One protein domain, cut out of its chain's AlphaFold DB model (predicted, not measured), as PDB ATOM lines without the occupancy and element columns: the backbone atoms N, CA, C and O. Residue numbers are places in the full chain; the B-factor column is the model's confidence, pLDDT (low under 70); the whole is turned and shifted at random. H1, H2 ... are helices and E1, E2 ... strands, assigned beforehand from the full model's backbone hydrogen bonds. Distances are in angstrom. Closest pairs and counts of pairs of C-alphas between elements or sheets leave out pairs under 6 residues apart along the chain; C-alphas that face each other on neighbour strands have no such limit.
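This is residues 11 to 176 of the 560 residues of an uncharacterized protein of Planoprotostelium fungivorum (UniProt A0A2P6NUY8). Amid little regular structure, two small twisted sheets, E1-E8-E9-E7 and E2-E5-E6, sit partly face to face; hairpin E3-E4 and H1 lie beyond the second. The 166 printed residues hold nine antiparallel strands and one helix, between E5 and E6; named elements, mostly strand, have 60 residues. The whole is compact, radius of gyration of the C-alphas 15.6 A, spanning 47 by 40 by 27 A.

E1, residues 18 to 24, begins at C-alpha (14.600, 17.602, 42.329). E2 is 36 to 43, 24.2 A; E3 77 to 79; E4 85 to 87; E5 100 to 108, 26.5 A; H1 118 to 123; E6 133 to 142, 26.4 A; E7 147 to 150; E8 163 to 168; E9 171 to 174, ending at (7.767, 13.649, 52.299).

N and O within hydrogen-bond range include N 22 and O 165, 2.9 A, in E1-E8, and N 104 and O 40, 3.0 A, in E2-E5. E6 bends by 54 degrees at residue 136; its closest C-alpha to E8 is Ala 139 to Ile 164, 7.6 A. H1 is on neither of these sheets; 0 of 2 O i to N i+4 and 1 of 3 O i to N i+3 pairs are within range.

The printed part has no cut. Links E1 to E2, E2 to E3, E4 to E5 and E7 to E8 are long. 75 residues have pLDDT under 70.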
ATOM      1  N   SER A  11      18.725  24.599  53.909       72.00
ATOM      2  CA  SER A  11      19.037  25.909  53.314       72.00
ATOM      3  C   SER A  11      19.732  25.842  51.946       72.00
ATOM      4  O   SER A  11      19.766  26.840  51.223       72.00
ATOM      5  N   GLN A  12      20.278  24.682  51.571       77.06
ATOM      6  CA  GLN A  12      20.962  24.433  50.299       77.06
ATOM      7  C   GLN A  12      20.052  23.776  49.253       77.06
ATOM      8  O   GLN A  12      20.418  23.722  48.078       77.06
ATOM      9  N   ARG A  13      18.872  23.274  49.640       80.75
ATOM     10  CA  ARG A  13      17.940  22.629  48.707       80.75
ATOM     11  C   ARG A  13      17.346  23.657  47.750       80.75
ATOM     12  O   ARG A  13      16.972  24.756  48.151       80.75
ATOM     13  N   ARG A  14      17.294  23.304  46.470       76.81
ATOM     14  CA  ARG A  14      16.791  24.133  45.369       76.81
ATOM     15  C   ARG A  14      16.054  23.228  44.395       76.81
ATOM     16  O   ARG A  14      16.348  22.034  44.360       76.81
ATOM     17  N   LEU A  15      15.164  23.793  43.582       76.25
ATOM     18  CA  LEU A  15      14.382  23.032  42.603       76.25
ATOM     19  C   LEU A  15      15.262  22.193  41.655       76.25
ATOM     20  O   LEU A  15      14.901  21.072  41.330       76.25
ATOM     21  N   ARG A  16      16.467  22.666  41.306       73.69
ATOM     22  CA  ARG A  16      17.454  21.906  40.505       73.69
ATOM     23  C   ARG A  16      17.932  20.586  41.128       73.69
ATOM     24  O   ARG A  16      18.573  19.798  40.451       73.69
ATOM     25  N   HIS A  17      17.715  20.381  42.428       81.50
ATOM     26  CA  HIS A  17      18.063  19.134  43.109       81.50
ATOM     27  C   HIS A  17      16.900  18.129  43.094       81.50
ATOM     28  O   HIS A  17      17.056  17.047  43.653       81.50
ATOM     29  N   LEU A  18      15.747  18.486  42.510       84.12
ATOM     30  CA  LEU A  18      14.600  17.602  42.329       84.12
ATOM     31  C   LEU A  18      14.908  16.563  41.248       84.12
ATOM     32  O   LEU A  18      15.192  16.915  40.108       84.12
ATOM     33  N   CYS A  19      14.819  15.291  41.617       85.56
ATOM     34  CA  CYS A  19      15.100  14.159  40.744       85.56
ATOM     35  C   CYS A  19      13.815  13.526  40.216       85.56
ATOM     36  O   CYS A  19      13.694  13.277  39.022       85.56
ATOM     37  N   SER A  20      12.848  13.266  41.093       87.38
ATOM     38  CA  SER A  20      11.560  12.686  40.712       87.38
ATOM     39  C   SER A  20      10.481  12.996  41.748       87.38
ATOM     40  O   SER A  20      10.751  13.488  42.851       87.38
ATOM     41  N   VAL A  21       9.237  12.711  41.375       89.06
ATOM     42  CA  VAL A  21       8.068  12.796  42.250       89.06
ATOM     43  C   VAL A  21       7.399  11.427  42.271       89.06
ATOM     44  O   VAL A  21       7.354  10.722  41.263       89.06
ATOM     45  N   GLY A  22       6.858  11.048  43.423       87.94
ATOM     46  CA  GLY A  22       6.015   9.870  43.581       87.94
ATOM     47  C   GLY A  22       4.777  10.193  44.404       87.94
ATOM     48  O   GLY A  22       4.766  11.143  45.185       87.94
ATOM     49  N   ALA A  23       3.732   9.382  44.268       87.38
ATOM     50  CA  ALA A  23       2.562   9.451  45.136       87.38
ATOM     51  C   ALA A  23       2.243   8.076  45.732       87.38
ATOM     52  O   ALA A  23       2.570   7.035  45.157       87.38
ATOM     53  N   ARG A  24       1.631   8.059  46.918       84.56
ATOM     54  CA  ARG A  24       1.242   6.829  47.620       84.56
ATOM     55  C   ARG A  24      -0.202   6.881  48.087       84.56
ATOM     56  O   ARG A  24      -0.642   7.907  48.605       84.56
ATOM     57  N   LYS A  25      -0.880   5.731  47.980       75.88
ATOM     58  CA  LYS A  25      -2.260   5.506  48.430       75.88
ATOM     59  C   LYS A  25      -3.206   6.593  47.905       75.88
ATOM     60  O   LYS A  25      -3.868   7.265  48.692       75.88
ATOM     61  N   LEU A  26      -3.204   6.811  46.589       76.25
ATOM     62  CA  LEU A  26      -4.162   7.715  45.958       76.25
ATOM     63  C   LEU A  26      -5.584   7.194  46.190       76.25
ATOM     64  O   LEU A  26      -5.846   6.013  45.965       76.25
ATOM     65  N   ASN A  27      -6.491   8.051  46.652       68.38
ATOM     66  CA  ASN A  27      -7.892   7.670  46.809       68.38
ATOM     67  C   ASN A  27      -8.515   7.491  45.417       68.38
ATOM     68  O   ASN A  27      -8.508   8.420  44.611       68.38
ATOM     69  N   ALA A  28      -9.038   6.300  45.120       58.53
ATOM     70  CA  ALA A  28      -9.821   6.071  43.910       58.53
ATOM     71  C   ALA A  28     -11.113   6.892  43.990       58.53
ATOM     72  O   ALA A  28     -11.889   6.722  44.924       58.53
ATOM     73  N   ILE A  29     -11.320   7.816  43.045       55.38
ATOM     74  CA  ILE A  29     -12.446   8.767  43.087       55.38
ATOM     75  C   ILE A  29     -13.701   8.227  42.356       55.38
ATOM     76  O   ILE A  29     -14.700   8.931  42.254       55.38
ATOM     77  N   SER A  30     -13.728   6.983  41.861       49.19
ATOM     78  CA  SER A  30     -14.931   6.449  41.192       49.19
ATOM     79  C   SER A  30     -14.962   4.923  41.032       49.19
ATOM     80  O   SER A  30     -13.925   4.258  41.050       49.19
ATOM     81  N   ASP A  31     -16.173   4.398  40.796       48.72
ATOM     82  CA  ASP A  31     -16.565   2.987  40.594       48.72
ATOM     83  C   ASP A  31     -15.859   2.242  39.437       48.72
ATOM     84  O   ASP A  31     -16.159   1.081  39.160       48.72
ATOM     85  N   LEU A  32     -14.918   2.883  38.735       49.44
ATOM     86  CA  LEU A  32     -14.288   2.351  37.522       49.44
ATOM     87  C   LEU A  32     -12.850   1.845  37.705       49.44
ATOM     88  O   LEU A  32     -12.281   1.362  36.734       49.44
ATOM     89  N   ASN A  33     -12.262   1.887  38.910       52.81
ATOM     90  CA  ASN A  33     -10.974   1.247  39.277       52.81
ATOM     91  C   ASN A  33      -9.735   1.526  38.384       52.81
ATOM     92  O   ASN A  33      -8.673   0.947  38.619       52.81
ATOM     93  N   LEU A  34      -9.816   2.419  37.396       53.50
ATOM     94  CA  LEU A  34      -8.742   2.704  36.442       53.50
ATOM     95  C   LEU A  34      -8.303   4.170  36.569       53.50
ATOM     96  O   LEU A  34      -8.814   5.056  35.888       53.50
ATOM     97  N   LEU A  35      -7.366   4.443  37.483       65.50
ATOM     98  CA  LEU A  35      -6.747   5.762  37.639       65.50
ATOM     99  C   LEU A  35      -5.484   5.856  36.772       65.50
ATOM    100  O   LEU A  35      -4.418   5.391  37.177       65.50
ATOM    101  N   HIS A  36      -5.574   6.483  35.598       80.31
ATOM    102  CA  HIS A  36      -4.387   6.962  34.884       80.31
ATOM    103  C   HIS A  36      -3.956   8.300  35.489       80.31
ATOM    104  O   HIS A  36      -4.760   9.223  35.533       80.31
ATOM    105  N   THR A  37      -2.719   8.427  35.968       85.31
ATOM    106  CA  THR A  37      -2.284   9.595  36.750       85.31
ATOM    107  C   THR A  37      -1.054  10.276  36.175       85.31
ATOM    108  O   THR A  37      -0.106   9.611  35.760       85.31
ATOM    109  N   PHE A  38      -1.036  11.601  36.226       86.62
ATOM    110  CA  PHE A  38       0.133  12.432  35.934       86.62
ATOM    111  C   PHE A  38       0.184  13.606  36.919       86.62
ATOM    112  O   PHE A  38      -0.793  13.864  37.627       86.62
ATOM    113  N   TYR A  39       1.313  14.307  36.990       87.62
ATOM    114  CA  TYR A  39       1.459  15.500  37.817       87.62
ATOM    115  C   TYR A  39       1.973  16.693  37.020       87.62
ATOM    116  O   TYR A  39       2.609  16.558  35.972       87.62
ATOM    117  N   THR A  40       1.708  17.875  37.560       85.94
ATOM    118  CA  THR A  40       2.214  19.147  37.050       85.94
ATOM    119  C   THR A  40       2.943  19.911  38.151       85.94
ATOM    120  O   THR A  40       2.598  19.794  39.330       85.94
ATOM    121  N   LEU A  41       3.979  20.669  37.775       85.88
ATOM    122  CA  LEU A  41       4.713  21.556  38.683       85.88
ATOM    123  C   LEU A  41       4.432  23.015  38.347       85.88
ATOM    124  O   LEU A  41       4.516  23.413  37.184       85.88
ATOM    125  N   HIS A  42       4.150  23.803  39.378       82.06
ATOM    126  CA  HIS A  42       3.811  25.219  39.274       82.06
ATOM    127  C   HIS A  42       4.728  26.050  40.172       82.06
ATOM    128  O   HIS A  42       5.116  25.603  41.256       82.06
ATOM    129  N   ALA A  43       5.100  27.246  39.716       76.62
ATOM    130  CA  ALA A  43       5.957  28.144  40.482       76.62
ATOM    131  C   ALA A  43       5.175  28.758  41.658       76.62
ATOM    132  O   ALA A  43       4.027  29.163  41.500       76.62
ATOM    133  N   GLY A  44       5.802  28.830  42.837       72.69
ATOM    134  CA  GLY A  44       5.206  29.430  44.032       72.69
ATOM    135  C   GLY A  44       4.202  28.546  44.785       72.69
ATOM    136  O   GLY A  44       3.998  27.363  44.488       72.69
ATOM    137  N   ALA A  45       3.605  29.130  45.828       69.31
ATOM    138  CA  ALA A  45       2.588  28.496  46.659       69.31
ATOM    139  C   ALA A  45       1.195  28.825  46.121       69.31
ATOM    140  O   ALA A  45       0.711  29.942  46.294       69.31
ATOM    141  N   MET A  46       0.548  27.851  45.491       67.69
ATOM    142  CA  MET A  46      -0.852  27.975  45.109       67.69
ATOM    143  C   MET A  46      -1.725  27.449  46.241       67.69
ATOM    144  O   MET A  46      -1.568  26.306  46.678       67.69
ATOM    145  N   HIS A  47      -2.635  28.289  46.724       60.75
ATOM    146  CA  HIS A  47      -3.520  27.945  47.835       60.75
ATOM    147  C   HIS A  47      -4.952  27.655  47.380       60.75
ATOM    148  O   HIS A  47      -5.671  26.968  48.103       60.75
ATOM    149  N   THR A  48      -5.353  28.112  46.189       58.16
ATOM    150  CA  THR A  48      -6.675  27.843  45.611       58.16
ATOM    151  C   THR A  48      -6.582  27.311  44.177       58.16
ATOM    152  O   THR A  48      -5.570  27.486  43.500       58.16
ATOM    153  N   LEU A  49      -7.641  26.634  43.718       55.47
ATOM    154  CA  LEU A  49      -7.790  26.163  42.331       55.47
ATOM    155  C   LEU A  49      -7.812  27.319  41.318       55.47
ATOM    156  O   LEU A  49      -7.375  27.136  40.185       55.47
ATOM    157  N   ASP A  50      -8.268  28.500  41.742       54.59
ATOM    158  CA  ASP A  50      -8.312  29.713  40.921       54.59
ATOM    159  C   ASP A  50      -6.921  30.335  40.699       54.59
ATOM    160  O   ASP A  50      -6.736  31.108  39.761       54.59
ATOM    161  N   ASP A  51      -5.918  29.935  41.491       56.59
ATOM    162  CA  ASP A  51      -4.523  30.378  41.367       56.59
ATOM    163  C   ASP A  51      -3.707  29.516  40.382       56.59
ATOM    164  O   ASP A  51      -2.477  29.514  40.453       56.59
ATOM    165  N   LEU A  52      -4.346  28.727  39.503       56.66
ATOM    166  CA  LEU A  52      -3.646  27.844  38.558       56.66
ATOM    167  C   LEU A  52      -2.835  28.638  37.522       56.66
ATOM    168  O   LEU A  52      -3.262  28.890  36.398       56.66
ATOM    169  N   ILE A  53      -1.614  29.002  37.907       61.78
ATOM    170  CA  ILE A  53      -0.586  29.532  37.013       61.78
ATOM    171  C   ILE A  53      -0.179  28.414  36.043       61.78
ATOM    172  O   ILE A  53      -0.210  27.232  36.391       61.78
ATOM    173  N   GLN A  54       0.222  28.766  34.824       71.56
ATOM    174  CA  GLN A  54       0.736  27.815  33.841       71.56
ATOM    175  C   GLN A  54       1.838  26.915  34.453       71.56
ATOM    176  O   GLN A  54       2.793  27.434  35.037       71.56
ATOM    177  N   PRO A  55       1.727  25.574  34.355       76.19
ATOM    178  CA  PRO A  55       2.747  24.681  34.878       76.19
ATOM    179  C   PRO A  55       4.025  24.805  34.058       76.19
ATOM    180  O   PRO A  55       3.983  24.877  32.835       76.19
ATOM    181  N   PHE A  56       5.171  24.753  34.721       76.81
ATOM    182  CA  PHE A  56       6.469  24.768  34.048       76.81
ATOM    183  C   PHE A  56       6.966  23.351  33.710       76.81
ATOM    184  O   PHE A  56       7.871  23.165  32.900       76.81
ATOM    185  N   TYR A  57       6.337  22.327  34.295       81.12
ATOM    186  CA  TYR A  57       6.612  20.924  34.002       81.12
ATOM    187  C   TYR A  57       5.334  20.084  34.048       81.12
ATOM    188  O   TYR A  57       4.476  20.286  34.912       81.12
ATOM    189  N   VAL A  58       5.240  19.110  33.142       83.38
ATOM    190  CA  VAL A  58       4.159  18.120  33.061       83.38
ATOM    191  C   VAL A  58       4.795  16.740  32.921       83.38
ATOM    192  O   VAL A  58       5.658  16.544  32.065       83.38
ATOM    193  N   SER A  59       4.392  15.795  33.769       86.00
ATOM    194  CA  SER A  59       4.945  14.442  33.771       86.00
ATOM    195  C   SER A  59       4.345  13.547  32.685       86.00
ATOM    196  O   SER A  59       3.315  13.844  32.082       86.00
ATOM    197  N   GLU A  60       4.949  12.374  32.505       84.44
ATOM    198  CA  GLU A  60       4.329  11.261  31.783       84.44
ATOM    199  C   GLU A  60       3.073  10.726  32.503       84.44
ATOM    200  O   GLU A  60       2.859  10.960  33.699       84.44
ATOM    201  N   LEU A  61       2.245   9.983  31.763       84.06
ATOM    202  CA  LEU A  61       1.044   9.327  32.278       84.06
ATOM    203  C   LEU A  61       1.378   7.925  32.797       84.06
ATOM    204  O   LEU A  61       1.862   7.085  32.040       84.06
ATOM    205  N   ILE A  62       1.041   7.641  34.055       83.38
ATOM    206  CA  ILE A  62       1.164   6.304  34.646       83.38
ATOM    207  C   ILE A  62      -0.216   5.655  34.718       83.38
ATOM    208  O   ILE A  62      -1.107   6.198  35.374       83.38
ATOM    209  N   PRO A  63      -0.429   4.495  34.077       78.81
ATOM    210  CA  PRO A  63      -1.716   3.823  34.109       78.81
ATOM    211  C   PRO A  63      -1.938   3.022  35.399       78.81
ATOM    212  O   PRO A  63      -1.061   2.285  35.840       78.81
ATOM    213  N   ASN A  64      -3.154   3.116  35.941       77.06
ATOM    214  CA  ASN A  64      -3.744   2.214  36.938       77.06
ATOM    215  C   ASN A  64      -2.863   1.914  38.151       77.06
ATOM    216  O   ASN A  64      -2.743   0.767  38.580       77.06
ATOM    217  N   SER A  65      -2.257   2.953  38.721       80.62
ATOM    218  CA  SER A  65      -1.451   2.818  39.928       80.62
ATOM    219  C   SER A  65      -1.971   3.734  41.021       80.62
ATOM    220  O   SER A  65      -2.043   4.946  40.858       80.62
ATOM    221  N   LEU A  66      -2.272   3.151  42.182       78.25
ATOM    222  CA  LEU A  66      -2.536   3.905  43.413       78.25
ATOM    223  C   LEU A  66      -1.242   4.420  44.063       78.25
ATOM    224  O   LEU A  66      -1.284   5.165  45.040       78.25
ATOM    225  N   ASN A  67      -0.088   3.983  43.551       82.44
ATOM    226  CA  ASN A  67       1.235   4.308  44.066       82.44
ATOM    227  C   ASN A  67       2.190   4.703  42.922       82.44
ATOM    228  O   ASN A  67       3.247   4.073  42.786       82.44
ATOM    229  N   PRO A  68       1.817   5.673  42.066       85.94
ATOM    230  CA  PRO A  68       2.593   6.016  40.884       85.94
ATOM    231  C   PRO A  68       3.970   6.567  41.269       85.94
ATOM    232  O   PRO A  68       4.128   7.284  42.262       85.94
ATOM    233  N   TRP A  69       4.968   6.203  40.468       86.06
ATOM    234  CA  TRP A  69       6.325   6.721  40.556       86.06
ATOM    235  C   TRP A  69       6.762   7.154  39.167       86.06
ATOM    236  O   TRP A  69       6.874   6.309  38.281       86.06
ATOM    237  N   TRP A  70       6.952   8.454  38.977       87.31
ATOM    238  CA  TRP A  70       7.275   9.017  37.673       87.31
ATOM    239  C   TRP A  70       8.777   9.003  37.420       87.31
ATOM    240  O   TRP A  70       9.580   9.071  38.354       87.31
ATOM    241  N   ASN A  71       9.147   8.881  36.146       81.25
ATOM    242  CA  ASN A  71      10.538   8.860  35.719       81.25
ATOM    243  C   ASN A  71      11.301  10.135  36.115       81.25
ATOM    244  O   ASN A  71      10.725  11.178  36.432       81.25
ATOM    245  N   HIS A  72      12.631  10.028  36.085       77.88
ATOM    246  CA  HIS A  72      13.531  11.117  36.444       77.88
ATOM    247  C   HIS A  72      13.289  12.366  35.587       77.88
ATOM    248  O   HIS A  72      13.097  12.293  34.369       77.88
ATOM    249  N   ILE A  73      13.318  13.527  36.232       78.62
ATOM    250  CA  ILE A  73      13.094  14.816  35.594       78.62
ATOM    251  C   ILE A  73      14.380  15.230  34.876       78.62
ATOM    252  O   ILE A  73      15.278  15.817  35.468       78.62
ATOM    253  N   ASN A  74      14.471  14.917  33.585       57.78
ATOM    254  CA  ASN A  74      15.682  15.206  32.811       57.78
ATOM    255  C   ASN A  74      15.779  16.677  32.371       57.78
ATOM    256  O   ASN A  74      16.878  17.210  32.314       57.78
ATOM    257  N   ASN A  75      14.647  17.339  32.097       58.12
ATOM    258  CA  ASN A  75      14.594  18.720  31.605       58.12
ATOM    259  C   ASN A  75      13.494  19.504  32.333       58.12
ATOM    260  O   ASN A  75      12.311  19.345  32.027       58.12
ATOM    261  N   ILE A  76      13.876  20.363  33.281       61.91
ATOM    262  CA  ILE A  76      12.962  21.356  33.855       61.91
ATOM    263  C   ILE A  76      13.001  22.585  32.945       61.91
ATOM    264  O   ILE A  76      14.062  23.158  32.704       61.91
ATOM    265  N   VAL A  77      11.849  22.977  32.414       58.22
ATOM    266  CA  VAL A  77      11.667  24.294  31.799       58.22
ATOM    267  C   VAL A  77      11.144  25.200  32.903       58.22
ATOM    268  O   VAL A  77      10.339  24.763  33.716       58.22
ATOM    269  N   VAL A  78      11.661  26.410  33.011       56.59
ATOM    270  CA  VAL A  78      11.458  27.286  34.159       56.59
ATOM    271  C   VAL A  78      10.981  28.650  33.658       56.59
ATOM    272  O   VAL A  78      11.508  29.105  32.649       56.59
ATOM    273  N   PRO A  79      10.005  29.309  34.302       54.06
ATOM    274  CA  PRO A  79       9.609  30.660  33.920       54.06
ATOM    275  C   PRO A  79      10.704  31.677  34.282       54.06
ATOM    276  O   PRO A  79      11.291  31.609  35.365       54.06
ATOM    277  N   ASP A  80      10.996  32.615  33.383       52.75
ATOM    278  CA  ASP A  80      11.852  33.769  33.663       52.75
ATOM    279  C   ASP A  80      11.094  34.876  34.439       52.75
ATOM    280  O   ASP A  80       9.918  34.723  34.771       52.75
ATOM    281  N   GLU A  81      11.751  36.005  34.745       51.31
ATOM    282  CA  GLU A  81      11.119  37.134  35.465       51.31
ATOM    283  C   GLU A  81       9.930  37.766  34.705       51.31
ATOM    284  O   GLU A  81       9.142  38.497  35.303       51.31
ATOM    285  N   SER A  82       9.777  37.467  33.409       50.03
ATOM    286  CA  SER A  82       8.664  37.891  32.554       50.03
ATOM    287  C   SER A  82       7.564  36.829  32.392       50.03
ATOM    288  O   SER A  82       6.509  37.121  31.827       50.03
ATOM    289  N   GLY A  83       7.761  35.624  32.941       51.66
ATOM    290  CA  GLY A  83       6.831  34.498  32.850       51.66
ATOM    291  C   GLY A  83       7.020  33.611  31.614       51.66
ATOM    292  O   GLY A  83       6.230  32.685  31.420       51.66
ATOM    293  N   GLU A  84       8.051  33.841  30.792       52.28
ATOM    294  CA  GLU A  84       8.356  33.006  29.623       52.28
ATOM    295  C   GLU A  84       9.156  31.751  30.004       52.28
ATOM    296  O   GLU A  84      10.076  31.779  30.820       52.28
ATOM    297  N   LEU A  85       8.798  30.616  29.402       57.59
ATOM    298  CA  LEU A  85       9.366  29.300  29.698       57.59
ATOM    299  C   LEU A  85      10.734  29.105  29.020       57.59
ATOM    300  O   LEU A  85      10.813  28.943  27.804       57.59
ATOM    301  N   ILE A  86      11.803  29.032  29.814       56.25
ATOM    302  CA  ILE A  86      13.188  28.815  29.369       56.25
ATOM    303  C   ILE A  86      13.739  27.469  29.860       56.25
ATOM    304  O   ILE A  86      13.451  27.024  30.969       56.25
ATOM    305  N   THR A  87      14.539  26.773  29.049       51.69
ATOM    306  CA  THR A  87      15.198  25.524  29.474       51.69
ATOM    307  C   THR A  87      16.215  25.807  30.585       51.69
ATOM    308  O   THR A  87      16.994  26.757  30.493       51.69
ATOM    309  N   ALA A  88      16.233  24.976  31.639       50.59
ATOM    310  CA  ALA A  88      17.067  25.173  32.835       50.59
ATOM    311  C   ALA A  88      18.587  25.282  32.582       50.59
ATOM    312  O   ALA A  88      19.317  25.688  33.485       50.59
ATOM    313  N   GLU A  89      19.077  24.973  31.379       43.03
ATOM    314  CA  GLU A  89      20.482  25.181  31.006       43.03
ATOM    315  C   GLU A  89      20.835  26.654  30.724       43.03
ATOM    316  O   GLU A  89      22.010  27.007  30.782       43.03
ATOM    317  N   ILE A  90      19.856  27.533  30.455       40.41
ATOM    318  CA  ILE A  90      20.122  28.865  29.871       40.41
ATOM    319  C   ILE A  90      19.949  30.040  30.859       40.41
ATOM    320  O   ILE A  90      20.485  31.116  30.607       40.41
ATOM    321  N   SER A  91      19.332  29.871  32.036       39.78
ATOM    322  CA  SER A  91      19.302  30.947  33.051       39.78
ATOM    323  C   SER A  91      19.507  30.426  34.470       39.78
ATOM    324  O   SER A  91      18.590  30.016  35.178       39.78
ATOM    325  N   MET A  92      20.768  30.438  34.897       39.00
ATOM    326  CA  MET A  92      21.212  29.970  36.212       39.00
ATOM    327  C   MET A  92      21.067  31.005  37.344       39.00
ATOM    328  O   MET A  92      21.589  30.777  38.439       39.00
ATOM    329  N   THR A  93      20.370  32.123  37.129       41.62
ATOM    330  CA  THR A  93      20.343  33.260  38.070       41.62
ATOM    331  C   THR A  93      18.989  33.514  38.738       41.62
ATOM    332  O   THR A  93      18.985  33.896  39.908       41.62
ATOM    333  N   SER A  94      17.850  33.246  38.091       44.16
ATOM    334  CA  SER A  94      16.526  33.644  38.611       44.16
ATOM    335  C   SER A  94      15.860  32.623  39.551       44.16
ATOM    336  O   SER A  94      15.284  33.032  40.554       44.16
ATOM    337  N   LEU A  95      16.034  31.305  39.365       45.84
ATOM    338  CA  LEU A  95      15.477  30.283  40.284       45.84
ATOM    339  C   LEU A  95      16.411  29.812  41.406       45.84
ATOM    340  O   LEU A  95      16.144  28.833  42.108       45.84
ATOM    341  N   GLN A  96      17.506  30.532  41.654       46.94
ATOM    342  CA  GLN A  96      18.371  30.250  42.804       46.94
ATOM    343  C   GLN A  96      17.714  30.547  44.163       46.94
ATOM    344  O   GLN A  96      18.319  30.232  45.192       46.94
ATOM    345  N   LYS A  97      16.508  31.129  44.197       50.69
ATOM    346  CA  LYS A  97      15.827  31.539  45.435       50.69
ATOM    347  C   LYS A  97      14.520  30.803  45.732       50.69
ATOM    348  O   LYS A  97      14.098  30.839  46.886       50.69
ATOM    349  N   ASP A  98      13.936  30.082  44.776       60.03
ATOM    350  CA  ASP A  98      12.630  29.458  44.992       60.03
ATOM    351  C   ASP A  98      12.764  28.112  45.705       60.03
ATOM    352  O   ASP A  98      13.158  27.081  45.154       60.03
ATOM    353  N   VAL A  99      12.457  28.160  46.996       69.69
ATOM    354  CA  VAL A  99      12.372  27.008  47.898       69.69
ATOM    355  C   VAL A  99      10.955  26.407  47.867       69.69
ATOM    356  O   VAL A  99      10.745  25.299  48.359       69.69
ATOM    357  N   VAL A 100       9.981  27.108  47.268       80.50
ATOM    358  CA  VAL A 100       8.555  26.755  47.298       80.50
ATOM    359  C   VAL A 100       7.978  26.609  45.890       80.50
ATOM    360  O   VAL A 100       8.083  27.522  45.078       80.50
ATOM    361  N   PHE A 101       7.336  25.475  45.619       83.38
ATOM    362  CA  PHE A 101       6.609  25.192  44.377       83.38
ATOM    363  C   PHE A 101       5.376  24.336  44.675       83.38
ATOM    364  O   PHE A 101       5.280  23.745  45.749       83.38
ATOM    365  N   THR A 102       4.432  24.232  43.744       84.81
ATOM    366  CA  THR A 102       3.219  23.420  43.926       84.81
ATOM    367  C   THR A 102       3.236  22.200  43.011       84.81
ATOM    368  O   THR A 102       3.536  22.314  41.824       84.81
ATOM    369  N   VAL A 103       2.902  21.031  43.563       87.50
ATOM    370  CA  VAL A 103       2.668  19.786  42.816       87.50
ATOM    371  C   VAL A 103       1.165  19.556  42.737       87.50
ATOM    372  O   VAL A 103       0.518  19.420  43.774       87.50
ATOM    373  N   ALA A 104       0.608  19.483  41.532       84.38
ATOM    374  CA  ALA A 104      -0.796  19.146  41.307       84.38
ATOM    375  C   ALA A 104      -0.911  17.754  40.671       84.38
ATOM    376  O   ALA A 104      -0.240  17.456  39.685       84.38
ATOM    377  N   LEU A 105      -1.735  16.889  41.265       85.44
ATOM    378  CA  LEU A 105      -1.972  15.512  40.838       85.44
ATOM    379  C   LEU A 105      -3.270  15.420  40.048       85.44
ATOM    380  O   LEU A 105      -4.327  15.825  40.528       85.44
ATOM    381  N   TRP A 106      -3.203  14.803  38.877       82.56
ATOM    382  CA  TRP A 106      -4.318  14.693  37.950       82.56
ATOM    383  C   TRP A 106      -4.637  13.234  37.651       82.56
ATOM    384  O   TRP A 106      -3.750  12.384  37.586       82.56
ATOM    385  N   SER A 107      -5.919  12.964  37.430       80.00
ATOM    386  CA  SER A 107      -6.434  11.705  36.902       80.00
ATOM    387  C   SER A 107      -6.951  11.897  35.486       80.00
ATOM    388  O   SER A 107      -7.524  12.939  35.166       80.00
ATOM    389  N   CYS A 108      -6.773  10.882  34.649       77.12
ATOM    390  CA  CYS A 108      -7.339  10.783  33.317       77.12
ATOM    391  C   CYS A 108      -8.291   9.582  33.259       77.12
ATOM    392  O   CYS A 108      -7.896   8.457  33.560       77.12
ATOM    393  N   HIS A 109      -9.545   9.826  32.880       67.88
ATOM    394  CA  HIS A 109     -10.608   8.816  32.804       67.88
ATOM    395  C   HIS A 109     -10.618   8.085  31.451       67.88
ATOM    396  O   HIS A 109     -11.264   7.049  31.312       67.88
ATOM    397  N   ASN A 110      -9.887   8.595  30.451       67.50
ATOM    398  CA  ASN A 110      -9.763   7.977  29.135       67.50
ATOM    399  C   ASN A 110      -8.282   7.709  28.793       67.50
ATOM    400  O   ASN A 110      -7.580   8.651  28.427       67.50
ATOM    401  N   PRO A 111      -7.803   6.448  28.812       61.81
ATOM    402  CA  PRO A 111      -6.405   6.110  28.518       61.81
ATOM    403  C   PRO A 111      -5.910   6.546  27.135       61.81
ATOM    404  O   PRO A 111      -4.704   6.603  26.911       61.81
ATOM    405  N   ARG A 112      -6.819   6.808  26.185       62.34
ATOM    406  CA  ARG A 112      -6.472   7.269  24.832       62.34
ATOM    407  C   ARG A 112      -6.332   8.788  24.730       62.34
ATOM    408  O   ARG A 112      -5.942   9.280  23.675       62.34
ATOM    409  N   SER A 113      -6.664   9.530  25.786       66.00
ATOM    410  CA  SER A 113      -6.500  10.979  25.806       66.00
ATOM    411  C   SER A 113      -5.025  11.339  26.029       66.00
ATOM    412  O   SER A 113      -4.412  10.821  26.964       66.00
ATOM    413  N   PRO A 114      -4.434  12.226  25.211       65.94
ATOM    414  CA  PRO A 114      -3.064  12.680  25.423       65.94
ATOM    415  C   PRO A 114      -2.957  13.540  26.689       65.94
ATOM    416  O   PRO A 114      -3.897  14.260  27.035       65.94
ATOM    417  N   VAL A 115      -1.793  13.496  27.348       70.06
ATOM    418  CA  VAL A 115      -1.464  14.411  28.452       70.06
ATOM    419  C   VAL A 115      -1.429  15.848  27.909       70.06
ATOM    420  O   VAL A 115      -0.805  16.073  26.863       70.06
ATOM    421  N   PRO A 116      -2.077  16.826  28.570       71.00
ATOM    422  CA  PRO A 116      -2.084  18.204  28.094       71.00
ATOM    423  C   PRO A 116      -0.664  18.780  28.009       71.00
ATOM    424  O   PRO A 116       0.174  18.559  28.885       71.00
ATOM    425  N   LYS A 117      -0.377  19.541  26.950       69.06
ATOM    426  CA  LYS A 117       0.912  20.239  26.807       69.06
ATOM    427  C   LYS A 117       0.948  21.449  27.740       69.06
ATOM    428  O   LYS A 117      -0.084  22.077  27.962       69.06
ATOM    429  N   ILE A 118       2.136  21.845  28.196       67.56
ATOM    430  CA  ILE A 118       2.348  23.005  29.083       67.56
ATOM    431  C   ILE A 118       1.557  24.255  28.633       67.56
ATOM    432  O   ILE A 118       0.847  24.859  29.430       67.56
ATOM    433  N   ASN A 119       1.594  24.593  27.340       64.06
ATOM    434  CA  ASN A 119       0.931  25.789  26.795       64.06
ATOM    435  C   ASN A 119      -0.602  25.693  26.715       64.06
ATOM    436  O   ASN A 119      -1.261  26.706  26.521       64.06
ATOM    437  N   SER A 120      -1.181  24.497  26.866       63.19
ATOM    438  CA  SER A 120      -2.641  24.310  26.849       63.19
ATOM    439  C   SER A 120      -3.310  24.545  28.206       63.19
ATOM    440  O   SER A 120      -4.525  24.706  28.253       63.19
ATOM    441  N   PHE A 121      -2.539  24.630  29.298       63.00
ATOM    442  CA  PHE A 121      -3.085  24.839  30.644       63.00
ATOM    443  C   PHE A 121      -3.580  26.272  30.891       63.00
ATOM    444  O   PHE A 121      -4.533  26.443  31.638       63.00
ATOM    445  N   ALA A 122      -3.012  27.291  30.232       54.19
ATOM    446  CA  ALA A 122      -3.467  28.685  30.371       54.19
ATOM    447  C   ALA A 122      -4.895  28.916  29.831       54.19
ATOM    448  O   ALA A 122      -5.574  29.853  30.240       54.19
ATOM    449  N   SER A 123      -5.365  28.051  28.925       50.06
ATOM    450  CA  SER A 123      -6.735  28.062  28.397       50.06
ATOM    451  C   SER A 123      -7.708  27.153  29.162       50.06
ATOM    452  O   SER A 123      -8.884  27.101  28.809       50.06
ATOM    453  N   MET A 124      -7.244  26.417  30.180       52.44
ATOM    454  CA  MET A 124      -8.083  25.515  30.977       52.44
ATOM    455  C   MET A 124      -8.622  26.264  32.199       52.44
ATOM    456  O   MET A 124      -7.907  26.491  33.168       52.44
ATOM    457  N   SER A 125      -9.895  26.656  32.163       45.28
ATOM    458  CA  SER A 125     -10.562  27.247  33.326       45.28
ATOM    459  C   SER A 125     -10.671  26.228  34.477       45.28
ATOM    460  O   SER A 125     -11.095  25.097  34.220       45.28
ATOM    461  N   PRO A 126     -10.408  26.616  35.740       47.62
ATOM    462  CA  PRO A 126     -10.426  25.715  36.903       47.62
ATOM    463  C   PRO A 126     -11.811  25.126  37.223       47.62
ATOM    464  O   PRO A 126     -11.899  24.101  37.894       47.62
ATOM    465  N   ASN A 127     -12.882  25.714  36.678       41.66
ATOM    466  CA  ASN A 127     -14.267  25.260  36.847       41.66
ATOM    467  C   ASN A 127     -14.798  24.371  35.707       41.66
ATOM    468  O   ASN A 127     -15.973  24.011  35.718       41.66
ATOM    469  N   ILE A 128     -13.966  23.992  34.730       41.59
ATOM    470  CA  ILE A 128     -14.362  23.051  33.674       41.59
ATOM    471  C   ILE A 128     -13.404  21.866  33.703       41.59
ATOM    472  O   ILE A 128     -12.381  21.813  33.020       41.59
ATOM    473  N   THR A 129     -13.777  20.880  34.512       45.97
ATOM    474  CA  THR A 129     -13.393  19.486  34.320       45.97
ATOM    475  C   THR A 129     -13.784  19.081  32.899       45.97
ATOM    476  O   THR A 129     -14.937  18.737  32.643       45.97
ATOM    477  N   HIS A 130     -12.854  19.152  31.945       47.94
ATOM    478  CA  HIS A 130     -13.028  18.436  30.686       47.94
ATOM    479  C   HIS A 130     -13.301  16.968  31.027       47.94
ATOM    480  O   HIS A 130     -12.618  16.416  31.888       47.94
ATOM    481  N   GLU A 131     -14.269  16.341  30.353       53.16
ATOM    482  CA  GLU A 131     -14.763  14.972  30.609       53.16
ATOM    483  C   GLU A 131     -13.659  13.902  30.757       53.16
ATOM    484  O   GLU A 131     -13.902  12.807  31.260       53.16
ATOM    485  N   THR A 132     -12.432  14.204  30.333       62.38
ATOM    486  CA  THR A 132     -11.286  13.302  30.352       62.38
ATOM    487  C   THR A 132     -10.339  13.471  31.540       62.38
ATOM    488  O   THR A 132      -9.732  12.472  31.917       62.38
ATOM    489  N   HIS A 133     -10.202  14.651  32.168       73.25
ATOM    490  CA  HIS A 133      -9.178  14.901  33.200       73.25
ATOM    491  C   HIS A 133      -9.730  15.591  34.456       73.25
ATOM    492  O   HIS A 133     -10.467  16.569  34.367       73.25
ATOM    493  N   ARG A 134      -9.325  15.120  35.642       75.31
ATOM    494  CA  ARG A 134      -9.791  15.633  36.940       75.31
ATOM    495  C   ARG A 134      -8.642  15.768  37.934       75.31
ATOM    496  O   ARG A 134      -7.862  14.828  38.091       75.31
ATOM    497  N   LEU A 135      -8.570  16.899  38.635       76.00
ATOM    498  CA  LEU A 135      -7.602  17.107  39.713       76.00
ATOM    499  C   LEU A 135      -7.933  16.192  40.906       76.00
ATOM    500  O   LEU A 135      -9.063  16.179  41.393       76.00
ATOM    501  N   LEU A 136      -6.944  15.425  41.363       75.00
ATOM    502  CA  LEU A 136      -7.021  14.563  42.547       75.00
ATOM    503  C   LEU A 136      -6.637  15.315  43.827       75.00
ATOM    504  O   LEU A 136      -7.142  15.010  44.903       75.00
ATOM    505  N   GLY A 137      -5.725  16.279  43.709       76.81
ATOM    506  CA  GLY A 137      -5.277  17.131  44.802       76.81
ATOM    507  C   GLY A 137      -4.020  17.910  44.431       76.81
ATOM    508  O   GLY A 137      -3.360  17.609  43.437       76.81
ATOM    509  N   SER A 138      -3.673  18.906  45.236       80.25
ATOM    510  CA  SER A 138      -2.431  19.664  45.103       80.25
ATOM    511  C   SER A 138      -1.714  19.756  46.448       80.25
ATOM    512  O   SER A 138      -2.334  19.688  47.509       80.25
ATOM    513  N   ALA A 139      -0.389  19.878  46.414       83.56
ATOM    514  CA  ALA A 139       0.414  20.122  47.602       83.56
ATOM    515  C   ALA A 139       1.453  21.204  47.329       83.56
ATOM    516  O   ALA A 139       2.228  21.122  46.372       83.56
ATOM    517  N   VAL A 140       1.501  22.193  48.218       84.25
ATOM    518  CA  VAL A 140       2.575  23.183  48.247       84.25
ATOM    519  C   VAL A 140       3.803  22.535  48.878       84.25
ATOM    520  O   VAL A 140       3.799  22.142  50.045       84.25
ATOM    521  N   VAL A 141       4.865  22.421  48.093       85.56
ATOM    522  CA  VAL A 141       6.140  21.836  48.482       85.56
ATOM    523  C   VAL A 141       7.095  22.950  48.860       85.56
ATOM    524  O   VAL A 141       7.525  23.722  48.011       85.56
ATOM    525  N   ASN A 142       7.463  23.004  50.137       84.81
ATOM    526  CA  ASN A 142       8.561  23.834  50.610       84.81
ATOM    527  C   ASN A 142       9.773  22.946  50.928       84.81
ATOM    528  O   ASN A 142       9.736  22.150  51.869       84.81
ATOM    529  N   LEU A 143      10.845  23.095  50.146       82.88
ATOM    530  CA  LEU A 143      12.069  22.295  50.238       82.88
ATOM    531  C   LEU A 143      12.795  22.428  51.595       82.88
ATOM    532  O   LEU A 143      13.507  21.497  51.991       82.88
ATOM    533  N   GLU A 144      12.595  23.528  52.330       80.00
ATOM    534  CA  GLU A 144      13.152  23.731  53.679       80.00
ATOM    535  C   GLU A 144      12.464  22.865  54.742       80.00
ATOM    536  O   GLU A 144      13.117  22.433  55.692       80.00
ATOM    537  N   TYR A 145      11.173  22.562  54.574       80.75
ATOM    538  CA  TYR A 145      10.346  21.888  55.589       80.75
ATOM    539  C   TYR A 145       9.972  20.448  55.214       80.75
ATOM    540  O   TYR A 145       8.954  19.918  55.657       80.75
ATOM    541  N   LEU A 146      10.798  19.792  54.400       82.81
ATOM    542  CA  LEU A 146      10.597  18.397  54.014       82.81
ATOM    543  C   LEU A 146      11.017  17.411  55.112       82.81
ATOM    544  O   LEU A 146      12.107  17.525  55.680       82.81
ATOM    545  N   GLN A 147      10.202  16.377  55.339       83.25
ATOM    546  CA  GLN A 147      10.531  15.278  56.253       83.25
ATOM    547  C   GLN A 147      11.338  14.199  55.520       83.25
ATOM    548  O   GLN A 147      10.873  13.651  54.524       83.25
ATOM    549  N   TYR A 148      12.535  13.872  56.009       84.50
ATOM    550  CA  TYR A 148      13.376  12.827  55.414       84.50
ATOM    551  C   TYR A 148      12.798  11.427  55.652       84.50
ATOM    552  O   TYR A 148      12.464  11.085  56.786       84.50
ATOM    553  N   LEU A 149      12.703  10.621  54.592       80.00
ATOM    554  CA  LEU A 149      12.196   9.245  54.642       80.00
ATOM    555  C   LEU A 149      13.306   8.187  54.533       80.00
ATOM    556  O   LEU A 149      13.134   7.084  55.045       80.00
ATOM    557  N   GLY A 150      14.430   8.491  53.877       79.31
ATOM    558  CA  GLY A 150      15.550   7.556  53.709       79.31
ATOM    559  C   GLY A 150      16.207   7.622  52.329       79.31
ATOM    560  O   GLY A 150      15.931   8.519  51.538       79.31
ATOM    561  N   ARG A 151      17.089   6.654  52.036       77.25
ATOM    562  CA  ARG A 151      17.799   6.524  50.741       77.25
ATOM    563  C   ARG A 151      17.253   5.431  49.821       77.25
ATOM    564  O   ARG A 151      17.751   5.284  48.715       77.25
ATOM    565  N   ASP A 152      16.272   4.652  50.270       73.56
ATOM    566  CA  ASP A 152      15.679   3.564  49.485       73.56
ATOM    567  C   ASP A 152      14.152   3.618  49.597       73.56
ATOM    568  O   ASP A 152      13.602   3.710  50.699       73.56
ATOM    569  N   HIS A 153      13.469   3.549  48.455       67.50
ATOM    570  CA  HIS A 153      12.019   3.661  48.356       67.50
ATOM    571  C   HIS A 153      11.256   2.399  48.796       67.50
ATOM    572  O   HIS A 153      10.022   2.408  48.854       67.50
ATOM    573  N   ARG A 154      11.966   1.295  49.077       62.59
ATOM    574  CA  ARG A 154      11.385  -0.025  49.391       62.59
ATOM    575  C   ARG A 154      10.770  -0.154  50.792       62.59
ATOM    576  O   ARG A 154      10.086  -1.139  51.046       62.59
ATOM    577  N   HIS A 155      10.941   0.834  51.674       55.53
ATOM    578  CA  HIS A 155      10.525   0.752  53.087       55.53
ATOM    579  C   HIS A 155       9.404   1.734  53.493       55.53
ATOM    580  O   HIS A 155       9.148   1.925  54.680       55.53
ATOM    581  N   PHE A 156       8.703   2.367  52.546       67.50
ATOM    582  CA  PHE A 156       7.663   3.366  52.852       67.50
ATOM    583  C   PHE A 156       6.282   2.740  53.141       67.50
ATOM    584  O   PHE A 156       5.321   2.987  52.414       67.50
ATOM    585  N   SER A 157       6.150   1.915  54.184       55.38
ATOM    586  CA  SER A 157       4.894   1.196  54.496       55.38
ATOM    587  C   SER A 157       3.832   2.032  55.241       55.38
ATOM    588  O   SER A 157       2.639   1.744  55.130       55.38
ATOM    589  N   ASN A 158       4.218   3.126  55.911       62.12
ATOM    590  CA  ASN A 158       3.347   3.862  56.849       62.12
ATOM    591  C   ASN A 158       2.952   5.292  56.412       62.12
ATOM    592  O   ASN A 158       2.764   6.177  57.245       62.12
ATOM    593  N   LEU A 159       2.812   5.556  55.109       69.69
ATOM    594  CA  LEU A 159       2.367   6.873  54.621       69.69
ATOM    595  C   LEU A 159       0.831   7.006  54.620       69.69
ATOM    596  O   LEU A 159       0.119   6.017  54.422       69.69
ATOM    597  N   GLN A 160       0.333   8.228  54.852       69.50
ATOM    598  CA  GLN A 160      -1.100   8.564  54.785       69.50
ATOM    599  C   GLN A 160      -1.602   8.514  53.327       69.50
ATOM    600  O   GLN A 160      -0.778   8.665  52.416       69.50
ATOM    601  N   PRO A 161      -2.912   8.332  53.081       68.94
ATOM    602  CA  PRO A 161      -3.499   8.480  51.749       68.94
ATOM    603  C   PRO A 161      -3.151   9.824  51.094       68.94
ATOM    604  O   PRO A 161      -2.966  10.819  51.795       68.94
ATOM    605  N   ASN A 162      -3.025   9.843  49.766       73.06
ATOM    606  CA  ASN A 162      -2.629  11.010  48.960       73.06
ATOM    607  C   ASN A 162      -1.274  11.645  49.349       73.06
ATOM    608  O   ASN A 162      -1.063  12.845  49.179       73.06
ATOM    609  N   SER A 163      -0.324  10.857  49.868       81.44
ATOM    610  CA  SER A 163       1.003  11.384  50.219       81.44
ATOM    611  C   SER A 163       1.874  11.581  48.979       81.44
ATOM    612  O   SER A 163       2.109  10.625  48.239       81.44
ATOM    613  N   ILE A 164       2.424  12.788  48.814       86.88
ATOM    614  CA  ILE A 164       3.421  13.114  47.787       86.88
ATOM    615  C   ILE A 164       4.832  12.922  48.354       86.88
ATOM    616  O   ILE A 164       5.161  13.392  49.451       86.88
ATOM    617  N   ILE A 165       5.659  12.208  47.594       88.94
ATOM    618  CA  ILE A 165       7.065  11.928  47.867       88.94
ATOM    619  C   ILE A 165       7.904  12.695  46.852       88.94
ATOM    620  O   ILE A 165       7.623  12.677  45.657       88.94
ATOM    621  N   ILE A 166       8.946  13.344  47.348       88.81
ATOM    622  CA  ILE A 166       9.921  14.094  46.571       88.81
ATOM    623  C   ILE A 166      11.257  13.362  46.663       88.81
ATOM    624  O   ILE A 166      11.780  13.161  47.761       88.81
ATOM    625  N   GLU A 167      11.813  12.957  45.528       88.50
ATOM    626  CA  GLU A 167      13.189  12.475  45.451       88.50
ATOM    627  C   GLU A 167      14.108  13.652  45.138       88.50
ATOM    628  O   GLU A 167      13.936  14.338  44.129       88.50
ATOM    629  N   LEU A 168      15.090  13.876  46.007       86.38
ATOM    630  CA  LEU A 168      16.209  14.772  45.749       86.38
ATOM    631  C   LEU A 168      17.490  13.951  45.565       86.38
ATOM    632  O   LEU A 168      17.549  12.782  45.945       86.38
ATOM    633  N   VAL A 169      18.548  14.591  45.063       82.38
ATOM    634  CA  VAL A 169      19.873  13.969  44.837       82.38
ATOM    635  C   VAL A 169      20.427  13.242  46.077       82.38
ATOM    636  O   VAL A 169      21.200  12.292  45.953       82.38
ATOM    637  N   ASP A 170      20.049  13.670  47.283       83.19
ATOM    638  CA  ASP A 170      20.540  13.135  48.556       83.19
ATOM    639  C   ASP A 170      19.567  12.171  49.272       83.19
ATOM    640  O   ASP A 170      19.921  11.580  50.302       83.19
ATOM    641  N   GLY A 171      18.366  11.956  48.723       85.44
ATOM    642  CA  GLY A 171      17.424  10.938  49.186       85.44
ATOM    643  C   GLY A 171      15.950  11.308  49.025       85.44
ATOM    644  O   GLY A 171      15.580  12.248  48.326       85.44
ATOM    645  N   PHE A 172      15.091  10.544  49.696       87.12
ATOM    646  CA  PHE A 172      13.640  10.656  49.593       87.12
ATOM    647  C   PHE A 172      13.044  11.445  50.748       87.12
ATOM    648  O   PHE A 172      13.402  11.264  51.917       87.12
ATOM    649  N   TYR A 173      12.060  12.266  50.411       87.38
ATOM    650  CA  TYR A 173      11.432  13.206  51.313       87.38
ATOM    651  C   TYR A 173       9.915  13.186  51.175       87.38
ATOM    652  O   TYR A 173       9.370  12.945  50.102       87.38
ATOM    653  N   ARG A 174       9.218  13.481  52.268       86.31
ATOM    654  CA  ARG A 174       7.767  13.649  52.299       86.31
ATOM    655  C   ARG A 174       7.401  15.123  52.378       86.31
ATOM    656  O   ARG A 174       7.985  15.865  53.172       86.31
ATOM    657  N   VAL A 175       6.375  15.508  51.623       83.31
ATOM    658  CA  VAL A 175       5.725  16.814  51.759       83.31
ATOM    659  C   VAL A 175       4.857  16.810  53.020       83.31
ATOM    660  O   VAL A 175       3.948  15.990  53.161       83.31
ATOM    661  N   LEU A 176       5.147  17.712  53.956       70.69
ATOM    662  CA  LEU A 176       4.283  17.977  55.101       70.69
ATOM    663  C   LEU A 176       3.212  18.972  54.642       70.69
ATOM    664  O   LEU A 176       3.483  20.169  54.587       70.69
TER     665      LEU A 176